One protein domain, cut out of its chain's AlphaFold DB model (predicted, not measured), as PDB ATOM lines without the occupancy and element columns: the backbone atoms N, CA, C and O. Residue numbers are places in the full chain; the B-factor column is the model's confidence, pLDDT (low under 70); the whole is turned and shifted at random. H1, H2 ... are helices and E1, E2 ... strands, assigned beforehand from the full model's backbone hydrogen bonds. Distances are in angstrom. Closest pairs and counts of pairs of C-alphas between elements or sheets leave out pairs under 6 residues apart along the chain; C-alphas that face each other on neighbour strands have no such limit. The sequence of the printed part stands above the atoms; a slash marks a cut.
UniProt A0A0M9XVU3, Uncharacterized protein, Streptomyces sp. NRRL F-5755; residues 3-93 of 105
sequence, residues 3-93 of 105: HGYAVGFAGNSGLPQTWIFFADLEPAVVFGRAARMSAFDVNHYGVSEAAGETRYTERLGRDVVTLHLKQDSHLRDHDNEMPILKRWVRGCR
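AT A GLANCE: This is residues 3 to 93 of the 105 residues of an uncharacterized protein of Streptomyces sp. NRRL F-5755 (UniProt A0A0M9XVU3). A curled, strongly twisted sheet of four strands has H1 packed along one face, and its hairpin of E3 and E4 is drawn out into a long arm whose tip, residues 57 to 62, sticks out. H2 lies across H1, beyond it from the sheet. The 91 printed residues run E1, E2, H1, E3, E4, H2; the sheet's order is E2 - E1 - E3 - E4, all antiparallel, and the class is mixed, helices and strands. The whole is only just compact, close to loose, with a radius of gyration of the C-alphas of 14.7 A and spans of 45 by 31 by 30 A.

HOW THE PARTS SIT: Begin at inner strand E1, residues 3 to 10: its N 6 is within hydrogen-bond range of O 48 in antiparallel E3, residues 44 to 57, at 2.8 A. E2, residues 18 to 22, forms a hairpin with E1; look at N 7 and O 20, within range at 2.8 A. Edge strand E4, residues 62 to 74, forms a hairpin with E3, with N 53 and O 66 within range at 2.9 A. E3 bends by 82 degrees at residue 49. H1, residues 25 to 35, is on one face of the sheet, making two layers, helix and sheet, at a height over the sheet of 8.3 A; it runs along E1 at 10 degrees on the local plane, and their closest C-alphas are Val 7 and Gly 32, 6.1 A. E2, H1 and E3 form a split strand-helix-strand unit, its strands running the same way with E1 between them, with a right-handed crossover. H2, residues 78 to 91, is not on the sheet; it touches H1 about perpendicular, at 78 degrees, the closest C-alphas being Glu 26 and Ile 84, 6.0 A. Every O i to N i+4 pair is within range in H1, and 7 of 10 in H2.

IN THESE COORDINATES: Find C-alpha 3 at (41.062, -11.340, 7.001), where E1 begins. E3 spans 32.0 A, E4 30.5 A and H2 20.3 A, to C-alpha 91 at (23.244, 2.294, 11.508).

THE WHOLE: The farthest C-alphas, Arg 59 and Arg 93, are 47.1 A apart. The printed part has no cut and no long link. pLDDT is under 70 at residues 12 to 14, 38 to 41, 43 and 76 to 79.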
ATOM      1  N   HIS A   3      41.036 -11.703   5.584       93.44
ATOM      2  CA  HIS A   3      41.062 -11.340   7.001       93.44
ATOM      3  C   HIS A   3      39.662 -10.943   7.469       93.44
ATOM      4  O   HIS A   3      38.884 -10.401   6.684       93.44
ATOM      5  N   GLY A   4      39.346 -11.239   8.724       93.69
ATOM      6  CA  GLY A   4      38.067 -10.906   9.330       93.69
ATOM      7  C   GLY A   4      37.956 -11.484  10.734       93.69
ATOM      8  O   GLY A   4      38.933 -11.538  11.484       93.69
ATOM      9  N   TYR A   5      36.758 -11.942  11.074       93.25
ATOM     10  CA  TYR A   5      36.388 -12.368  12.415       93.25
ATOM     11  C   TYR A   5      35.647 -13.697  12.372       93.25
ATOM     12  O   TYR A   5      34.936 -14.013  11.420       93.25
ATOM     13  N   ALA A   6      35.812 -14.483  13.422       93.19
ATOM     14  CA  ALA A   6      35.143 -15.751  13.621       93.19
ATOM     15  C   ALA A   6      34.262 -15.673  14.858       93.19
ATOM     16  O   ALA A   6      34.754 -15.364  15.942       93.19
ATOM     17  N   VAL A   7      32.984 -16.010  14.709       91.94
ATOM     18  CA  VAL A   7      32.079 -16.216  15.839       91.94
ATOM     19  C   VAL A   7      31.978 -17.707  16.102       91.94
ATOM     20  O   VAL A   7      31.504 -18.458  15.250       91.94
ATOM     21  N   GLY A   8      32.431 -18.122  17.280       89.44
ATOM     22  CA  GLY A   8      32.247 -19.472  17.796       89.44
ATOM     23  C   GLY A   8      31.085 -19.502  18.774       89.44
ATOM     24  O   GLY A   8      31.018 -18.658  19.665       89.44
ATOM     25  N   PHE A   9      30.174 -20.461  18.644       85.75
ATOM     26  CA  PHE A   9      29.092 -20.660  19.608       85.75
ATOM     27  C   PHE A   9      28.767 -22.143  19.775       85.75
ATOM     28  O   PHE A   9      28.988 -22.961  18.878       85.75
ATOM     29  N   ALA A  10      28.263 -22.481  20.955       81.00
ATOM     30  CA  ALA A  10      27.823 -23.822  21.310       81.00
ATOM     31  C   ALA A  10      26.617 -23.731  22.252       81.00
ATOM     32  O   ALA A  10      26.472 -22.756  22.997       81.00
ATOM     33  N   GLY A  11      25.755 -24.744  22.207       76.50
ATOM     34  CA  GLY A  11      24.579 -24.849  23.067       76.50
ATOM     35  C   GLY A  11      24.548 -26.181  23.803       76.50
ATOM     36  O   GLY A  11      25.124 -27.166  23.341       76.50
ATOM     37  N   ASN A  12      23.856 -26.224  24.941       69.62
ATOM     38  CA  ASN A  12      23.734 -27.454  25.733       69.62
ATOM     39  C   ASN A  12      22.741 -28.456  25.116       69.62
ATOM     40  O   ASN A  12      22.787 -29.646  25.423       69.62
ATOM     41  N   SER A  13      21.857 -27.995  24.225       67.56
ATOM     42  CA  SER A  13      20.795 -28.802  23.617       67.56
ATOM     43  C   SER A  13      21.100 -29.151  22.161       67.56
ATOM     44  O   SER A  13      20.434 -28.691  21.237       67.56
ATOM     45  N   GLY A  14      22.118 -29.989  21.952       65.12
ATOM     46  CA  GLY A  14      22.364 -30.638  20.658       65.12
ATOM     47  C   GLY A  14      22.956 -29.746  19.565       65.12
ATOM     48  O   GLY A  14      23.038 -30.185  18.420       65.12
ATOM     49  N   LEU A  15      23.394 -28.526  19.892       70.94
ATOM     50  CA  LEU A  15      24.099 -27.663  18.948       70.94
ATOM     51  C   LEU A  15      25.612 -27.919  19.042       70.94
ATOM     52  O   LEU A  15      26.231 -27.496  20.024       70.94
ATOM     53  N   PRO A  16      26.228 -28.598  18.054       77.12
ATOM     54  CA  PRO A  16      27.669 -28.797  18.050       77.12
ATOM     55  C   PRO A  16      28.384 -27.447  17.968       77.12
ATOM     56  O   PRO A  16      27.847 -26.475  17.426       77.12
ATOM     57  N   GLN A  17      29.615 -27.398  18.480       81.19
ATOM     58  CA  GLN A  17      30.450 -26.209  18.363       81.19
ATOM     59  C   GLN A  17      30.533 -25.778  16.896       81.19
ATOM     60  O   GLN A  17      31.020 -26.517  16.041       81.19
ATOM     61  N   THR A  18      30.033 -24.577  16.623       86.31
ATOM     62  CA  THR A  18      29.892 -24.035  15.274       86.31
ATOM     63  C   THR A  18      30.691 -22.748  15.160       86.31
ATOM     64  O   THR A  18      30.748 -21.960  16.104       86.31
ATOM     65  N   TRP A  19      31.302 -22.543  13.993       88.94
ATOM     66  CA  TRP A  19      32.092 -21.361  13.675       88.94
ATOM     67  C   TRP A  19      31.569 -20.689  12.410       88.94
ATOM     68  O   TRP A  19      31.356 -21.355  11.398       88.94
ATOM     69  N   ILE A  20      31.390 -19.370  12.460       90.81
ATOM     70  CA  ILE A  20      30.933 -18.561  11.324       90.81
ATOM     71  C   ILE A  20      31.905 -17.405  11.101       90.81
ATOM     72  O   ILE A  20      32.286 -16.719  12.048       90.81
ATOM     73  N   PHE A  21      32.308 -17.197   9.848       93.44
ATOM     74  CA  PHE A  21      33.197 -16.109   9.444       93.44
ATOM     75  C   PHE A  21      32.415 -14.841   9.087       93.44
ATOM     76  O   PHE A  21      31.397 -14.906   8.400       93.44
ATOM     77  N   PHE A  22      32.953 -13.690   9.476       93.12
ATOM     78  CA  PHE A  22      32.470 -12.353   9.146       93.12
ATOM     79  C   PHE A  22      33.635 -11.510   8.630       93.12
ATOM     80  O   PHE A  22      34.740 -11.586   9.160       93.12
ATOM     81  N   ALA A  23      33.396 -10.687   7.607       92.94
ATOM     82  CA  ALA A  23      34.412  -9.753   7.118       92.94
ATOM     83  C   ALA A  23      34.674  -8.614   8.120       92.94
ATOM     84  O   ALA A  23      35.813  -8.181   8.269       92.94
ATOM     85  N   ASP A  24      33.636  -8.198   8.853       90.31
ATOM     86  CA  ASP A  24      33.656  -7.038   9.742       90.31
ATOM     87  C   ASP A  24      33.324  -7.414  11.193       90.31
ATOM     88  O   ASP A  24      32.562  -8.348  11.459       90.31
ATOM     89  N   LEU A  25      33.880  -6.658  12.145       88.94
ATOM     90  CA  LEU A  25      33.745  -6.937  13.579       88.94
ATOM     91  C   LEU A  25      32.319  -6.716  14.084       88.94
ATOM     92  O   LEU A  25      31.798  -7.516  14.858       88.94
ATOM     93  N   GLU A  26      31.689  -5.617  13.673       89.00
ATOM     94  CA  GLU A  26      30.372  -5.228  14.184       89.00
ATOM     95  C   GLU A  26      29.288  -6.284  13.928       89.00
ATOM     96  O   GLU A  26      28.643  -6.695  14.899       89.00
ATOM     97  N   PRO A  27      29.107  -6.804  12.694       89.56
ATOM     98  CA  PRO A  27      28.147  -7.878  12.463       89.56
ATOM     99  C   PRO A  27      28.529  -9.172  13.193       89.56
ATOM    100  O   PRO A  27      27.631  -9.881  13.642       89.56
ATOM    101  N   ALA A  28      29.822  -9.464  13.388       90.88
ATOM    102  CA  ALA A  28      30.267 -10.630  14.155       90.88
ATOM    103  C   ALA A  28      29.821 -10.547  15.627       90.88
ATOM    104  O   ALA A  28      29.237 -11.490  16.166       90.88
ATOM    105  N   VAL A  29      30.037  -9.394  16.268       88.69
ATOM    106  CA  VAL A  29      29.628  -9.138  17.659       88.69
ATOM    107  C   VAL A  29      28.106  -9.177  17.798       88.69
ATOM    108  O   VAL A  29      27.580  -9.837  18.697       88.69
ATOM    109  N   VAL A  30      27.379  -8.515  16.893       89.19
ATOM    110  CA  VAL A  30      25.906  -8.492  16.906       89.19
ATOM    111  C   VAL A  30      25.338  -9.898  16.728       89.19
ATOM    112  O   VAL A  30      24.441 -10.286  17.477       89.19
ATOM    113  N   PHE A  31      25.883 -10.679  15.792       88.75
ATOM    114  CA  PHE A  31      25.468 -12.060  15.567       88.75
ATOM    115  C   PHE A  31      25.728 -12.941  16.793       88.75
ATOM    116  O   PHE A  31      24.818 -13.631  17.251       88.75
ATOM    117  N   GLY A  32      26.936 -12.889  17.368       87.56
ATOM    118  CA  GLY A  32      27.279 -13.658  18.569       87.56
ATOM    119  C   GLY A  32      26.346 -13.349  19.740       87.56
ATOM    120  O   GLY A  32      25.843 -14.258  20.404       87.56
ATOM    121  N   ARG A  33      26.013 -12.068  19.936       83.31
ATOM    122  CA  ARG A  33      25.062 -11.645  20.967       83.31
ATOM    123  C   ARG A  33      23.637 -12.125  20.683       83.31
ATOM    124  O   ARG A  33      22.971 -12.598  21.604       83.31
ATOM    125  N   ALA A  34      23.181 -12.040  19.433       83.69
ATOM    126  CA  ALA A  34      21.862 -12.515  19.015       83.69
ATOM    127  C   ALA A  34      21.730 -14.043  19.105       83.69
ATOM    128  O   ALA A  34      20.643 -14.542  19.381       83.69
ATOM    129  N   ALA A  35      22.826 -14.796  18.957       78.00
ATOM    130  CA  ALA A  35      22.818 -16.250  19.108       78.00
ATOM    131  C   ALA A  35      22.324 -16.695  20.497       78.00
ATOM    132  O   ALA A  35      21.705 -17.748  20.609       78.00
ATOM    133  N   ARG A  36      22.487 -15.868  21.543       70.88
ATOM    134  CA  ARG A  36      21.910 -16.118  22.881       70.88
ATOM    135  C   ARG A  36      20.378 -16.082  22.920       70.88
ATOM    136  O   ARG A  36      19.791 -16.535  23.893       70.88
ATOM    137  N   MET A  37      19.734 -15.531  21.893       71.62
ATOM    138  CA  MET A  37      18.276 -15.535  21.723       71.62
ATOM    139  C   MET A  37      17.790 -16.746  20.909       71.62
ATOM    140  O   MET A  37      16.601 -16.860  20.622       71.62
ATOM    141  N   SER A  38      18.705 -17.633  20.503       69.81
ATOM    142  CA  SER A  38      18.394 -18.846  19.752       69.81
ATOM    143  C   SER A  38      17.693 -19.894  20.620       69.81
ATOM    144  O   SER A  38      17.990 -20.037  21.805       69.81
ATOM    145  N   ALA A  39      16.829 -20.700  19.998       65.88
ATOM    146  CA  ALA A  39      16.118 -21.810  20.640       65.88
ATOM    147  C   ALA A  39      17.038 -22.949  21.135       65.88
ATOM    148  O   ALA A  39      16.579 -23.843  21.838       65.88
ATOM    149  N   PHE A  40      18.325 -22.927  20.775       68.06
ATOM    150  CA  PHE A  40      19.299 -23.982  21.083       68.06
ATOM    151  C   PHE A  40      20.069 -23.793  22.404       68.06
ATOM    152  O   PHE A  40      21.098 -24.439  22.600       68.06
ATOM    153  N   ASP A  41      19.595 -22.916  23.295       67.38
ATOM    154  CA  ASP A  41      20.218 -22.625  24.597       67.38
ATOM    155  C   ASP A  41      21.727 -22.341  24.478       67.38
ATOM    156  O   ASP A  41      22.594 -23.054  24.999       67.38
ATOM    157  N   VAL A  42      22.057 -21.318  23.683       71.88
ATOM    158  CA  VAL A  42      23.445 -20.894  23.471       71.88
ATOM    159  C   VAL A  42      23.955 -20.220  24.743       71.88
ATOM    160  O   VAL A  42      23.764 -19.023  24.973       71.88
ATOM    161  N   ASN A  43      24.643 -21.007  25.564       69.12
ATOM    162  CA  ASN A  43      25.205 -20.564  26.839       69.12
ATOM    163  C   ASN A  43      26.560 -19.866  26.690       69.12
ATOM    164  O   ASN A  43      27.008 -19.158  27.597       69.12
ATOM    165  N   HIS A  44      27.218 -20.027  25.539       71.25
ATOM    166  CA  HIS A  44      28.507 -19.411  25.264       71.25
ATOM    167  C   HIS A  44      28.641 -18.999  23.793       71.25
ATOM    168  O   HIS A  44      28.373 -19.791  22.889       71.25
ATOM    169  N   TYR A  45      29.132 -17.776  23.571       84.56
ATOM    170  CA  TYR A  45      29.726 -17.363  22.301       84.56
ATOM    171  C   TYR A  45      31.077 -16.678  22.548       84.56
ATOM    172  O   TYR A  45      31.329 -16.133  23.632       84.56
ATOM    173  N   GLY A  46      31.920 -16.710  21.523       87.25
ATOM    174  CA  GLY A  46      33.200 -16.024  21.448       87.25
ATOM    175  C   GLY A  46      33.391 -15.391  20.077       87.25
ATOM    176  O   GLY A  46      32.872 -15.898  19.081       87.25
ATOM    177  N   VAL A  47      34.123 -14.280  20.030       89.62
ATOM    178  CA  VAL A  47      34.528 -13.618  18.784       89.62
ATOM    179  C   VAL A  47      36.047 -13.562  18.767       89.62
ATOM    180  O   VAL A  47      36.640 -13.078  19.726       89.62
ATOM    181  N   SER A  48      36.665 -14.041  17.693       91.50
ATOM    182  CA  SER A  48      38.119 -14.041  17.519       91.50
ATOM    183  C   SER A  48      38.501 -13.423  16.182       91.50
ATOM    184  O   SER A  48      37.756 -13.547  15.209       91.50
ATOM    185  N   GLU A  49      39.675 -12.801  16.100       92.56
ATOM    186  CA  GLU A  49      40.255 -12.466  14.797       92.56
ATOM    187  C   GLU A  49      40.557 -13.757  14.030       92.56
ATOM    188  O   GLU A  49      41.027 -14.755  14.591       92.56
ATOM    189  N   ALA A  50      40.269 -13.750  12.734       93.81
ATOM    190  CA  ALA A  50      40.379 -14.938  11.912       93.81
ATOM    191  C   ALA A  50      40.738 -14.615  10.465       93.81
ATOM    192  O   ALA A  50      40.670 -13.478   9.994       93.81
ATOM    193  N   ALA A  51      41.085 -15.663   9.734       93.62
ATOM    194  CA  ALA A  51      41.229 -15.610   8.299       93.62
ATOM    195  C   ALA A  51      40.499 -16.782   7.638       93.62
ATOM    196  O   ALA A  51      40.704 -17.945   7.986       93.62
ATOM    197  N   GLY A  52      39.638 -16.453   6.676       90.94
ATOM    198  CA  GLY A  52      38.910 -17.412   5.858       90.94
ATOM    199  C   GLY A  52      39.699 -17.786   4.605       90.94
ATOM    200  O   GLY A  52      40.174 -16.922   3.853       90.94
ATOM    201  N   GLU A  53      39.817 -19.083   4.356       92.81
ATOM    202  CA  GLU A  53      40.386 -19.652   3.141       92.81
ATOM    203  C   GLU A  53      39.364 -20.583   2.491       92.81
ATOM    204  O   GLU A  53      38.783 -21.433   3.155       92.81
ATOM    205  N   THR A  54      39.141 -20.427   1.189       91.00
ATOM    206  CA  THR A  54      38.319 -21.350   0.402       91.00
ATOM    207  C   THR A  54      39.229 -22.041  -0.591       91.00
ATOM    208  O   THR A  54      39.892 -21.371  -1.385       91.00
ATOM    209  N   ARG A  55      39.283 -23.370  -0.529       92.06
ATOM    210  CA  ARG A  55      40.118 -24.180  -1.409       92.06
ATOM    211  C   ARG A  55      39.350 -25.404  -1.881       92.06
ATOM    212  O   ARG A  55      38.832 -26.167  -1.066       92.06
ATOM    213  N   TYR A  56      39.340 -25.624  -3.190       92.31
ATOM    214  CA  TYR A  56      38.826 -26.858  -3.766       92.31
ATOM    215  C   TYR A  56      39.690 -28.048  -3.338       92.31
ATOM    216  O   TYR A  56      40.922 -27.993  -3.411       92.31
ATOM    217  N   THR A  57      39.057 -29.134  -2.893       92.19
ATOM    218  CA  THR A  57      39.751 -30.392  -2.611       92.19
ATOM    219  C   THR A  57      39.194 -31.511  -3.476       92.19
ATOM    220  O   THR A  57      38.024 -31.878  -3.380       92.19
ATOM    221  N   GLU A  58      40.066 -32.105  -4.291       92.25
ATOM    222  CA  GLU A  58      39.713 -33.237  -5.152       92.25
ATOM    223  C   GLU A  58      39.200 -34.432  -4.341       92.25
ATOM    224  O   GLU A  58      38.248 -35.089  -4.744       92.25
ATOM    225  N   ARG A  59      39.748 -34.646  -3.135       93.62
ATOM    226  CA  ARG A  59      39.344 -35.732  -2.226       93.62
ATOM    227  C   ARG A  59      37.860 -35.693  -1.849       93.62
ATOM    228  O   ARG A  59      37.276 -36.744  -1.618       93.62
ATOM    229  N   LEU A  60      37.271 -34.502  -1.725       91.75
ATOM    230  CA  LEU A  60      35.853 -34.333  -1.377       91.75
ATOM    231  C   LEU A  60      35.009 -33.857  -2.567       91.75
ATOM    232  O   LEU A  60      33.806 -33.673  -2.399       91.75
ATOM    233  N   GLY A  61      35.629 -33.620  -3.729       94.81
ATOM    234  CA  GLY A  61      34.967 -33.104  -4.928       94.81
ATOM    235  C   GLY A  61      34.248 -31.766  -4.724       94.81
ATOM    236  O   GLY A  61      33.229 -31.523  -5.364       94.81
ATOM    237  N   ARG A  62      34.700 -30.929  -3.778       93.12
ATOM    238  CA  ARG A  62      34.036 -29.664  -3.419       93.12
ATOM    239  C   ARG A  62      34.999 -28.639  -2.828       93.12
ATOM    240  O   ARG A  62      36.086 -28.989  -2.365       93.12
ATOM    241  N   ASP A  63      34.549 -27.389  -2.775       92.69
ATOM    242  CA  ASP A  63      35.213 -26.338  -2.008       92.69
ATOM    243  C   ASP A  63      35.124 -26.609  -0.507       92.69
ATOM    244  O   ASP A  63      34.063 -26.915   0.043       92.69
ATOM    245  N   VAL A  64      36.266 -26.490   0.165       90.12
ATOM    246  CA  VAL A  64      36.370 -26.525   1.619       90.12
ATOM    247  C   VAL A  64      36.711 -25.131   2.106       90.12
ATOM    248  O   VAL A  64      37.653 -24.500   1.626       90.12
ATOM    249  N   VAL A  65      35.931 -24.668   3.079       86.19
ATOM    250  CA  VAL A  65      36.213 -23.439   3.811       86.19
ATOM    251  C   VAL A  65      36.999 -23.804   5.062       86.19
ATOM    252  O   VAL A  65      36.525 -24.566   5.904       86.19
ATOM    253  N   THR A  66      38.205 -23.267   5.174       90.62
ATOM    254  CA  THR A  66      39.064 -23.383   6.349       90.62
ATOM    255  C   THR A  66      39.100 -22.047   7.070       90.62
ATOM    256  O   THR A  66      39.272 -20.989   6.461       90.62
ATOM    257  N   LEU A  67      38.920 -22.108   8.385       90.69
ATOM    258  CA  LEU A  67      38.938 -20.954   9.266       90.69
ATOM    259  C   LEU A  67      40.196 -21.014  10.127       90.69
ATOM    260  O   LEU A  67      40.344 -21.907  10.959       90.69
ATOM    261  N   HIS A  68      41.094 -20.059   9.925       91.56
ATOM    262  CA  HIS A  68      42.316 -19.921  10.709       91.56
ATOM    263  C   HIS A  68      42.059 -18.914  11.828       91.56
ATOM    264  O   HIS A  68      41.826 -17.740  11.548       91.56
ATOM    265  N   LEU A  69      42.058 -19.368  13.080       90.12
ATOM    266  CA  LEU A  69      41.833 -18.511  14.247       90.12
ATOM    267  C   LEU A  69      43.159 -17.942  14.742       90.12
ATOM    268  O   LEU A  69      44.128 -18.683  14.914       90.12
ATOM    269  N   LYS A  70      43.207 -16.637  15.012       88.06
ATOM    270  CA  LYS A  70      44.369 -16.032  15.656       88.06
ATOM    271  C   LYS A  70      44.350 -16.375  17.145       88.06
ATOM    272  O   LYS A  70      43.360 -16.130  17.838       88.06
ATOM    273  N   GLN A  71      45.449 -16.936  17.633       83.31
ATOM    274  CA  GLN A  71      45.620 -17.253  19.047       83.31
ATOM    275  C   GLN A  71      45.502 -15.983  19.910       83.31
ATOM    276  O   GLN A  71      45.915 -14.907  19.480       83.31
ATOM    277  N   ASP A  72      44.891 -16.111  21.091       79.69
ATOM    278  CA  ASP A  72      44.713 -15.037  22.086       79.69
ATOM    279  C   ASP A  72      44.002 -13.772  21.571       79.69
ATOM    280  O   ASP A  72      44.090 -12.700  22.161       79.69
ATOM    281  N   SER A  73      43.247 -13.892  20.478       76.56
ATOM    282  CA  SER A  73      42.493 -12.788  19.870       76.56
ATOM    283  C   SER A  73      41.031 -12.745  20.303       76.56
ATOM    284  O   SER A  73      40.190 -12.222  19.580       76.56
ATOM    285  N   HIS A  74      40.697 -13.339  21.447       76.62
ATOM    286  CA  HIS A  74      39.315 -13.406  21.894       76.62
ATOM    287  C   HIS A  74      38.831 -12.006  22.297       76.62
ATOM    288  O   HIS A  74      39.175 -11.492  23.357       76.62
ATOM    289  N   LEU A  75      38.015 -11.393  21.445       72.25
ATOM    290  CA  LEU A  75      37.550 -10.010  21.560       72.25
ATOM    291  C   LEU A  75      36.353  -9.854  22.503       72.25
ATOM    292  O   LEU A  75      35.754  -8.782  22.560       72.25
ATOM    293  N   ARG A  76      35.968 -10.915  23.226       65.56
ATOM    294  CA  ARG A  76      34.885 -10.842  24.209       65.56
ATOM    295  C   ARG A  76      35.358 -10.063  25.423       65.56
ATOM    296  O   ARG A  76      35.849 -10.626  26.398       65.56
ATOM    297  N   ASP A  77      35.123  -8.773  25.352       67.25
ATOM    298  CA  ASP A  77      35.077  -7.894  26.494       67.25
ATOM    299  C   ASP A  77      33.703  -7.221  26.485       67.25
ATOM    300  O   ASP A  77      33.412  -6.383  25.628       67.25
ATOM    301  N   HIS A  78      32.840  -7.633  27.419       62.91
ATOM    302  CA  HIS A  78      31.464  -7.130  27.522       62.91
ATOM    303  C   HIS A  78      31.419  -5.604  27.659       62.91
ATOM    304  O   HIS A  78      30.465  -4.983  27.185       62.91
ATOM    305  N   ASP A  79      32.454  -4.997  28.247       64.69
ATOM    306  CA  ASP A  79      32.527  -3.549  28.443       64.69
ATOM    307  C   ASP A  79      32.863  -2.824  27.128       64.69
ATOM    308  O   ASP A  79      32.365  -1.722  26.866       64.69
ATOM    309  N   ASN A  80      33.609  -3.481  26.234       71.81
ATOM    310  CA  ASN A  80      33.996  -2.947  24.925       71.81
ATOM    311  C   ASN A  80      33.001  -3.262  23.795       71.81
ATOM    312  O   ASN A  80      33.060  -2.640  22.732       71.81
ATOM    313  N   GLU A  81      32.044  -4.171  24.004       78.88
ATOM    314  CA  GLU A  81      31.003  -4.465  23.009       78.88
ATOM    315  C   GLU A  81      29.968  -3.330  22.892       78.88
ATOM    316  O   GLU A  81      29.418  -3.073  21.818       78.88
ATOM    317  N   MET A  82      29.677  -2.622  23.988       83.56
ATOM    318  CA  MET A  82      28.583  -1.646  24.032       83.56
ATOM    319  C   MET A  82      28.727  -0.487  23.022       83.56
ATOM    320  O   MET A  82      27.726  -0.118  22.398       83.56
ATOM    321  N   PRO A  83      29.921   0.101  22.800       87.38
ATOM    322  CA  PRO A  83      30.134   1.071  21.726       87.38
ATOM    323  C   PRO A  83      29.831   0.524  20.323       87.38
ATOM    324  O   PRO A  83      29.197   1.226  19.534       87.38
ATOM    325  N   ILE A  84      30.229  -0.721  20.029       87.38
ATOM    326  CA  ILE A  84      29.970  -1.397  18.745       87.38
ATOM    327  C   ILE A  84      28.461  -1.541  18.535       87.38
ATOM    328  O   ILE A  84      27.915  -1.123  17.517       87.38
ATOM    329  N   LEU A  85      27.758  -2.031  19.553       85.81
ATOM    330  CA  LEU A  85      26.309  -2.227  19.513       85.81
ATOM    331  C   LEU A  85      25.551  -0.905  19.336       85.81
ATOM    332  O   LEU A  85      24.600  -0.829  18.560       85.81
ATOM    333  N   LYS A  86      25.979   0.160  20.025       87.81
ATOM    334  CA  LYS A  86      25.400   1.501  19.862       87.81
ATOM    335  C   LYS A  86      25.580   2.022  18.438       87.81
ATOM    336  O   LYS A  86      24.664   2.664  17.926       87.81
ATOM    337  N   ARG A  87      26.737   1.780  17.812       86.81
ATOM    338  CA  ARG A  87      26.998   2.181  16.424       86.81
ATOM    339  C   ARG A  87      26.122   1.398  15.454       86.81
ATOM    340  O   ARG A  87      25.431   2.026  14.658       86.81
ATOM    341  N   TRP A  88      26.057   0.078  15.609       86.81
ATOM    342  CA  TRP A  88      25.192  -0.786  14.808       86.81
ATOM    343  C   TRP A  88      23.722  -0.354  14.874       86.81
ATOM    344  O   TRP A  88      23.094  -0.110  13.848       86.81
ATOM    345  N   VAL A  89      23.181  -0.159  16.085       87.62
ATOM    346  CA  VAL A  89      21.785   0.274  16.276       87.62
ATOM    347  C   VAL A  89      21.517   1.632  15.633       87.62
ATOM    348  O   VAL A  89      20.428   1.833  15.104       87.62
ATOM    349  N   ARG A  90      22.476   2.569  15.664       88.38
ATOM    350  CA  ARG A  90      22.354   3.835  14.920       88.38
ATOM    351  C   ARG A  90      22.323   3.583  13.416       88.38
ATOM    352  O   ARG A  90      21.478   4.164  12.755       88.38
ATOM    353  N   GLY A  91      23.188   2.703  12.912       85.75
ATOM    354  CA  GLY A  91      23.244   2.294  11.508       85.75
ATOM    355  C   GLY A  91      21.912   1.768  10.971       85.75
ATOM    356  O   GLY A  91      21.517   2.125   9.868       85.75
ATOM    357  N   CYS A  92      21.182   0.995  11.781       86.44
ATOM    358  CA  CYS A  92      19.878   0.437  11.417       86.44
ATOM    359  C   CYS A  92      18.716   1.447  11.410       86.44
ATOM    360  O   CYS A  92      17.590   1.054  11.102       86.44
ATOM    361  N   ARG A  93      18.926   2.711  11.794       88.56
ATOM    362  CA  ARG A  93      17.842   3.701  11.811       88.56
ATOM    363  C   ARG A  93      17.629   4.301  10.421       88.56
ATOM    364  O   ARG A  93      18.622   4.615   9.779       88.56
TER     365      ARG A  93